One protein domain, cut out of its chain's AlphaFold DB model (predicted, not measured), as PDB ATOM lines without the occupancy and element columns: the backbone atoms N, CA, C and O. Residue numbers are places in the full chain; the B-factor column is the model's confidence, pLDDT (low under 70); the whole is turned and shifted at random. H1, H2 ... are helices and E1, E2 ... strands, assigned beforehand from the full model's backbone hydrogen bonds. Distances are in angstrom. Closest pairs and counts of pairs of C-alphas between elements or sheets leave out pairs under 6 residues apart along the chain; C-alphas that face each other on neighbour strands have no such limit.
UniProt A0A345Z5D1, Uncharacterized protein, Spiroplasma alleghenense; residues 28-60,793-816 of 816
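Overview. This is residues 28 to 60 and 793 to 816 of the 816 residues of an uncharacterized protein of Spiroplasma alleghenense (UniProt A0A345Z5D1). A small hairpin of two short strands, E1 and E2, sits near the start of H1 and the end of H2, two helices that cross each other; residues 806 to 807 pair with E1 on their way into a last stretch whose residues 810 to 816 stick out. E3 lies at the other end of the body, away from the hairpin. The printed part has 57 residues with E1, E2, H1, E3 and H2 in that order, a mixed class, and the E1 - E2 sheet is antiparallel. It is only just extended, close to loose, with a radius of gyration of the C-alphas of 15.4 A, and elongated, spanning 54 by 31 by 18 A.

Arrangement. Look first at E1, residues 34 to 36, and E2, residues 39 to 41, a hairpin of antiparallel strands at 139 degrees, where N 41 and O 34 are 2.9 A apart and N 36 and O 39 are 3.0 A apart, both within hydrogen-bond range. Residues 34 to 35 of E1 also pair, antiparallel, with residues 806 to 807. Go on to H1, residues 44 to 53: the closest C-alphas of E1 and H1, those of Val 34 and Lys 44, are 7.0 A apart. H1 and H2, residues 794 to 804, touch, closest at the C-alphas of Leu 48 and Glu 798, 6.0 A apart. They run opposite ways at a steep tilt of 48 degrees. In H2 every O i to N i+4 pair is within hydrogen-bond range, in H1 5 of 6. E3, residues 56 to 58, pairs with no named strand and is apart from H1 and H2.

Along the chain. Find C-alpha 34 at (-26.621, 16.820, 21.907), where E1 begins. H1 covers 15.1 A, and H2 runs 15.8 A to C-alpha 804 at (-33.050, 9.226, 19.447).

Size, cuts and confidence. The C-alphas farthest apart are those of Asp 60 and Lys 816, 55.0 A. Residues 61 to 792 are not printed, and C-alphas 60 and 793 are 14.9 A apart across that cut. The links printed whole, E1 to E2, E2 to H1 and H1 to E3, are tight. The pLDDT is under 70 at residues 28 to 32, 38, 57 to 60 and 807 to 816.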
ATOM      1  N   GLU A  28     -23.024  25.501   5.921       40.88
ATOM      2  CA  GLU A  28     -21.828  25.927   6.741       40.88
ATOM      3  C   GLU A  28     -21.871  25.305   8.176       40.88
ATOM      4  O   GLU A  28     -22.846  24.623   8.502       40.88
ATOM      5  N   GLU A  29     -20.813  25.419   9.007       51.47
ATOM      6  CA  GLU A  29     -20.599  24.583  10.222       51.47
ATOM      7  C   GLU A  29     -20.711  25.290  11.602       51.47
ATOM      8  O   GLU A  29     -20.402  26.467  11.763       51.47
ATOM      9  N   LYS A  30     -21.113  24.520  12.632       48.41
ATOM     10  CA  LYS A  30     -21.105  24.849  14.080       48.41
ATOM     11  C   LYS A  30     -20.794  23.582  14.903       48.41
ATOM     12  O   LYS A  30     -21.123  22.478  14.457       48.41
ATOM     13  N   GLU A  31     -20.243  23.719  16.115       56.41
ATOM     14  CA  GLU A  31     -20.117  22.609  17.086       56.41
ATOM     15  C   GLU A  31     -21.485  22.075  17.557       56.41
ATOM     16  O   GLU A  31     -22.490  22.782  17.546       56.41
ATOM     17  N   ASN A  32     -21.541  20.800  17.966       59.12
ATOM     18  CA  ASN A  32     -22.798  20.049  18.066       59.12
ATOM     19  C   ASN A  32     -23.007  19.365  19.427       59.12
ATOM     20  O   ASN A  32     -22.897  18.142  19.528       59.12
ATOM     21  N   LYS A  33     -23.394  20.135  20.452       75.00
ATOM     22  CA  LYS A  33     -23.960  19.562  21.687       75.00
ATOM     23  C   LYS A  33     -25.253  18.799  21.386       75.00
ATOM     24  O   LYS A  33     -26.020  19.170  20.491       75.00
ATOM     25  N   VAL A  34     -25.501  17.736  22.146       77.00
ATOM     26  CA  VAL A  34     -26.621  16.820  21.907       77.00
ATOM     27  C   VAL A  34     -27.466  16.593  23.153       77.00
ATOM     28  O   VAL A  34     -26.975  16.677  24.274       77.00
ATOM     29  N   SER A  35     -28.745  16.280  22.954       73.19
ATOM     30  CA  SER A  35     -29.671  15.898  24.015       73.19
ATOM     31  C   SER A  35     -30.243  14.501  23.789       73.19
ATOM     32  O   SER A  35     -30.561  14.112  22.662       73.19
ATOM     33  N   TYR A  36     -30.385  13.760  24.885       80.69
ATOM     34  CA  TYR A  36     -31.016  12.448  24.948       80.69
ATOM     35  C   TYR A  36     -31.878  12.364  26.213       80.69
ATOM     36  O   TYR A  36     -31.438  12.795  27.278       80.69
ATOM     37  N   GLU A  37     -33.119  11.875  26.087       75.50
ATOM     38  CA  GLU A  37     -34.104  11.766  27.189       75.50
ATOM     39  C   GLU A  37     -34.185  13.030  28.093       75.50
ATOM     40  O   GLU A  37     -34.346  12.951  29.307       75.50
ATOM     41  N   GLY A  38     -34.056  14.226  27.498       65.62
ATOM     42  CA  GLY A  38     -34.154  15.525  28.187       65.62
ATOM     43  C   GLY A  38     -32.873  16.020  28.877       65.62
ATOM     44  O   GLY A  38     -32.801  17.192  29.240       65.62
ATOM     45  N   LYS A  39     -31.836  15.184  29.009       71.25
ATOM     46  CA  LYS A  39     -30.493  15.589  29.469       71.25
ATOM     47  C   LYS A  39     -29.626  16.043  28.288       71.25
ATOM     48  O   LYS A  39     -29.929  15.719  27.137       71.25
ATOM     49  N   ILE A  40     -28.567  16.812  28.553       78.31
ATOM     50  CA  ILE A  40     -27.607  17.306  27.546       78.31
ATOM     51  C   ILE A  40     -26.244  16.664  27.807       78.31
ATOM     52  O   ILE A  40     -25.799  16.613  28.952       78.31
ATOM     53  N   TYR A  41     -25.595  16.205  26.740       80.62
ATOM     54  CA  TYR A  41     -24.325  15.484  26.756       80.62
ATOM     55  C   TYR A  41     -23.329  16.149  25.795       80.62
ATOM     56  O   TYR A  41     -23.714  16.805  24.817       80.62
ATOM     57  N   ASN A  42     -22.040  15.989  26.080       77.19
ATOM     58  CA  ASN A  42     -20.940  16.582  25.323       77.19
ATOM     59  C   ASN A  42     -20.702  15.841  24.001       77.19
ATOM     60  O   ASN A  42     -20.319  16.451  23.006       77.19
ATOM     61  N   SER A  43     -20.960  14.531  23.977       80.62
ATOM     62  CA  SER A  43     -20.858  13.697  22.777       80.62
ATOM     63  C   SER A  43     -21.969  12.646  22.713       80.62
ATOM     64  O   SER A  43     -22.711  12.435  23.671       80.62
ATOM     65  N   LYS A  44     -22.082  11.951  21.573       80.38
ATOM     66  CA  LYS A  44     -23.013  10.822  21.427       80.38
ATOM     67  C   LYS A  44     -22.534   9.541  22.125       80.38
ATOM     68  O   LYS A  44     -23.362   8.759  22.577       80.38
ATOM     69  N   GLU A  45     -21.223   9.350  22.245       84.25
ATOM     70  CA  GLU A  45     -20.628   8.145  22.843       84.25
ATOM     71  C   GLU A  45     -20.805   8.117  24.374       84.25
ATOM     72  O   GLU A  45     -20.987   7.063  24.979       84.25
ATOM     73  N   GLU A  46     -20.851   9.301  24.993       83.88
ATOM     74  CA  GLU A  46     -21.185   9.512  26.408       83.88
ATOM     75  C   GLU A  46     -22.599   8.997  26.745       83.88
ATOM     76  O   GLU A  46     -22.791   8.331  27.762       83.88
ATOM     77  N   VAL A  47     -23.568   9.206  25.839       83.81
ATOM     78  CA  VAL A  47     -24.936   8.665  25.957       83.81
ATOM     79  C   VAL A  47     -24.934   7.136  25.890       83.81
ATOM     80  O   VAL A  47     -25.609   6.487  26.689       83.81
ATOM     81  N   LEU A  48     -24.169   6.542  24.963       85.94
ATOM     82  CA  LEU A  48     -24.114   5.085  24.820       85.94
ATOM     83  C   LEU A  48     -23.591   4.392  26.075       85.94
ATOM     84  O   LEU A  48     -24.156   3.386  26.489       85.94
ATOM     85  N   ASN A  49     -22.529   4.921  26.683       84.06
ATOM     86  CA  ASN A  49     -21.925   4.303  27.861       84.06
ATOM     87  C   ASN A  49     -22.857   4.314  29.080       84.06
ATOM     88  O   ASN A  49     -22.828   3.366  29.859       84.06
ATOM     89  N   GLN A  50     -23.732   5.318  29.218       84.62
ATOM     90  CA  GLN A  50     -24.796   5.273  30.224       84.62
ATOM     91  C   GLN A  50     -25.797   4.147  29.916       84.62
ATOM     92  O   GLN A  50     -26.082   3.326  30.784       84.62
ATOM     93  N   VAL A  51     -26.293   4.063  28.675       85.25
ATOM     94  CA  VAL A  51     -27.306   3.062  28.296       85.25
ATOM     95  C   VAL A  51     -26.769   1.626  28.362       85.25
ATOM     96  O   VAL A  51     -27.499   0.733  28.777       85.25
ATOM     97  N   ARG A  52     -25.485   1.402  28.046       82.25
ATOM     98  CA  ARG A  52     -24.800   0.108  28.233       82.25
ATOM     99  C   ARG A  52     -24.841  -0.375  29.691       82.25
ATOM    100  O   ARG A  52     -24.953  -1.574  29.913       82.25
ATOM    101  N   ASN A  53     -24.771   0.540  30.661       82.44
ATOM    102  CA  ASN A  53     -24.772   0.223  32.095       82.44
ATOM    103  C   ASN A  53     -26.186   0.084  32.694       82.44
ATOM    104  O   ASN A  53     -26.341  -0.539  33.739       82.44
ATOM    105  N   GLU A  54     -27.207   0.669  32.060       81.06
ATOM    106  CA  GLU A  54     -28.625   0.561  32.454       81.06
ATOM    107  C   GLU A  54     -29.329  -0.675  31.843       81.06
ATOM    108  O   GLU A  54     -30.553  -0.787  31.936       81.06
ATOM    109  N   ALA A  55     -28.595  -1.576  31.180       78.81
ATOM    110  CA  ALA A  55     -29.155  -2.681  30.404       78.81
ATOM    111  C   ALA A  55     -28.821  -4.067  30.987       78.81
ATOM    112  O   ALA A  55     -27.673  -4.366  31.314       78.81
ATOM    113  N   GLU A  56     -29.831  -4.931  31.080       75.44
ATOM    114  CA  GLU A  56     -29.741  -6.271  31.668       75.44
ATOM    115  C   GLU A  56     -29.487  -7.348  30.602       75.44
ATOM    116  O   GLU A  56     -29.890  -7.203  29.447       75.44
ATOM    117  N   ILE A  57     -28.823  -8.443  30.989       67.25
ATOM    118  CA  ILE A  57     -28.418  -9.533  30.088       67.25
ATOM    119  C   ILE A  57     -29.125 -10.827  30.499       67.25
ATOM    120  O   ILE A  57     -28.941 -11.286  31.624       67.25
ATOM    121  N   TYR A  58     -29.884 -11.440  29.586       62.81
ATOM    122  CA  TYR A  58     -30.658 -12.659  29.867       62.81
ATOM    123  C   TYR A  58     -30.137 -13.890  29.104       62.81
ATOM    124  O   TYR A  58     -29.700 -13.779  27.953       62.81
ATOM    125  N   GLN A  59     -30.202 -15.062  29.748       61.09
ATOM    126  CA  GLN A  59     -29.760 -16.361  29.224       61.09
ATOM    127  C   GLN A  59     -30.767 -17.461  29.591       61.09
ATOM    128  O   GLN A  59     -30.971 -17.732  30.769       61.09
ATOM    129  N   ASP A  60     -31.356 -18.117  28.590       58.59
ATOM    130  CA  ASP A  60     -32.189 -19.319  28.738       58.59
ATOM    131  C   ASP A  60     -32.134 -20.147  27.433       58.59
ATOM    132  O   ASP A  60     -31.618 -19.672  26.419       58.59
ATOM    133  N   ASP A 793     -28.581  -7.819  20.640       73.31
ATOM    134  CA  ASP A 793     -27.221  -7.580  21.101       73.31
ATOM    135  C   ASP A 793     -27.107  -6.106  21.532       73.31
ATOM    136  O   ASP A 793     -28.000  -5.286  21.273       73.31
ATOM    137  N   ILE A 794     -25.995  -5.751  22.177       77.31
ATOM    138  CA  ILE A 794     -25.759  -4.391  22.679       77.31
ATOM    139  C   ILE A 794     -25.654  -3.352  21.546       77.31
ATOM    140  O   ILE A 794     -26.096  -2.215  21.695       77.31
ATOM    141  N   LYS A 795     -25.173  -3.750  20.359       78.38
ATOM    142  CA  LYS A 795     -24.993  -2.861  19.197       78.38
ATOM    143  C   LYS A 795     -26.336  -2.458  18.579       78.38
ATOM    144  O   LYS A 795     -26.464  -1.360  18.037       78.38
ATOM    145  N   ALA A 796     -27.348  -3.321  18.668       76.25
ATOM    146  CA  ALA A 796     -28.715  -3.017  18.263       76.25
ATOM    147  C   ALA A 796     -29.362  -1.964  19.181       76.25
ATOM    148  O   ALA A 796     -29.982  -1.029  18.670       76.25
ATOM    149  N   LEU A 797     -29.156  -2.068  20.502       82.38
ATOM    150  CA  LEU A 797     -29.570  -1.051  21.477       82.38
ATOM    151  C   LEU A 797     -28.881   0.290  21.189       82.38
ATOM    152  O   LEU A 797     -29.547   1.302  20.962       82.38
ATOM    153  N   GLU A 798     -27.551   0.282  21.100       83.06
ATOM    154  CA  GLU A 798     -26.736   1.467  20.815       83.06
ATOM    155  C   GLU A 798     -27.179   2.206  19.545       83.06
ATOM    156  O   GLU A 798     -27.276   3.433  19.539       83.06
ATOM    157  N   LYS A 799     -27.496   1.475  18.470       81.75
ATOM    158  CA  LYS A 799     -27.938   2.053  17.193       81.75
ATOM    159  C   LYS A 799     -29.276   2.794  17.299       81.75
ATOM    160  O   LYS A 799     -29.457   3.819  16.638       81.75
ATOM    161  N   GLU A 800     -30.207   2.299  18.111       81.00
ATOM    162  CA  GLU A 800     -31.513   2.936  18.311       81.00
ATOM    163  C   GLU A 800     -31.428   4.118  19.293       81.00
ATOM    164  O   GLU A 800     -32.045   5.160  19.053       81.00
ATOM    165  N   VAL A 801     -30.568   4.035  20.317       82.75
ATOM    166  CA  VAL A 801     -30.167   5.193  21.140       82.75
ATOM    167  C   VAL A 801     -29.588   6.293  20.245       82.75
ATOM    168  O   VAL A 801     -30.088   7.419  20.252       82.75
ATOM    169  N   TYR A 802     -28.619   5.959  19.380       79.50
ATOM    170  CA  TYR A 802     -27.975   6.875  18.424       79.50
ATOM    171  C   TYR A 802     -28.967   7.651  17.533       79.50
ATOM    172  O   TYR A 802     -28.678   8.794  17.149       79.50
ATOM    173  N   ARG A 803     -30.124   7.042  17.220       75.00
ATOM    174  CA  ARG A 803     -31.241   7.608  16.438       75.00
ATOM    175  C   ARG A 803     -32.083   8.618  17.222       75.00
ATOM    176  O   ARG A 803     -32.571   9.582  16.639       75.00
ATOM    177  N   LYS A 804     -32.252   8.396  18.526       80.75
ATOM    178  CA  LYS A 804     -33.050   9.226  19.447       80.75
ATOM    179  C   LYS A 804     -32.283  10.444  19.986       80.75
ATOM    180  O   LYS A 804     -32.915  11.399  20.435       80.75
ATOM    181  N   ILE A 805     -30.947  10.452  19.900       79.12
ATOM    182  CA  ILE A 805     -30.100  11.609  20.245       79.12
ATOM    183  C   ILE A 805     -30.351  12.784  19.277       79.12
ATOM    184  O   ILE A 805     -30.000  12.713  18.094       79.12
ATOM    185  N   LYS A 806     -30.873  13.902  19.796       78.50
ATOM    186  CA  LYS A 806     -31.146  15.144  19.046       78.50
ATOM    187  C   LYS A 806     -29.983  16.136  19.163       78.50
ATOM    188  O   LYS A 806     -29.328  16.202  20.199       78.50
ATOM    189  N   LYS A 807     -29.742  16.946  18.126       69.12
ATOM    190  CA  LYS A 807     -28.928  18.174  18.241       69.12
ATOM    191  C   LYS A 807     -29.781  19.298  18.845       69.12
ATOM    192  O   LYS A 807     -30.996  19.290  18.663       69.12
ATOM    193  N   VAL A 808     -29.152  20.248  19.535       69.69
ATOM    194  CA  VAL A 808     -29.823  21.447  20.073       69.69
ATOM    195  C   VAL A 808     -29.659  22.612  19.085       69.69
ATOM    196  O   VAL A 808     -28.557  22.837  18.591       69.69
ATOM    197  N   SER A 809     -30.742  23.332  18.777       54.38
ATOM    198  CA  SER A 809     -30.774  24.446  17.812       54.38
ATOM    199  C   SER A 809     -31.775  25.534  18.228       54.38
ATOM    200  O   SER A 809     -32.757  25.245  18.907       54.38
ATOM    201  N   GLU A 810     -31.523  26.778  17.823       49.56
ATOM    202  CA  GLU A 810     -32.109  27.998  18.400       49.56
ATOM    203  C   GLU A 810     -33.292  28.563  17.568       49.56
ATOM    204  O   GLU A 810     -33.146  28.728  16.362       49.56
ATOM    205  N   GLY A 811     -34.411  28.959  18.209       42.50
ATOM    206  CA  GLY A 811     -35.202  30.140  17.777       42.50
ATOM    207  C   GLY A 811     -36.580  30.011  17.072       42.50
ATOM    208  O   GLY A 811     -36.651  30.197  15.868       42.50
ATOM    209  N   PHE A 812     -37.660  29.896  17.868       37.31
ATOM    210  CA  PHE A 812     -38.919  30.702  17.849       37.31
ATOM    211  C   PHE A 812     -39.912  30.855  16.648       37.31
ATOM    212  O   PHE A 812     -39.533  30.984  15.492       37.31
ATOM    213  N   ASN A 813     -41.191  31.072  17.045       38.94
ATOM    214  CA  ASN A 813     -42.324  31.768  16.374       38.94
ATOM    215  C   ASN A 813     -43.042  31.093  15.171       38.94
ATOM    216  O   ASN A 813     -42.402  30.449  14.351       38.94
ATOM    217  N   ASN A 814     -44.361  31.263  14.943       37.94
ATOM    218  CA  ASN A 814     -45.497  31.664  15.813       37.94
ATOM    219  C   ASN A 814     -46.845  31.303  15.138       37.94
ATOM    220  O   ASN A 814     -46.916  31.415  13.921       37.94
ATOM    221  N   GLU A 815     -47.893  31.030  15.939       37.25
ATOM    222  CA  GLU A 815     -49.348  31.057  15.608       37.25
ATOM    223  C   GLU A 815     -49.846  30.174  14.421       37.25
ATOM    224  O   GLU A 815     -49.149  29.924  13.446       37.25
ATOM    225  N   LYS A 816     -51.061  29.611  14.441       36.94
ATOM    226  CA  LYS A 816     -52.302  30.049  15.096       36.94
ATOM    227  C   LYS A 816     -53.211  28.870  15.465       36.94
ATOM    228  O   LYS A 816     -53.163  27.864  14.724       36.94
TER     229      LYS A 816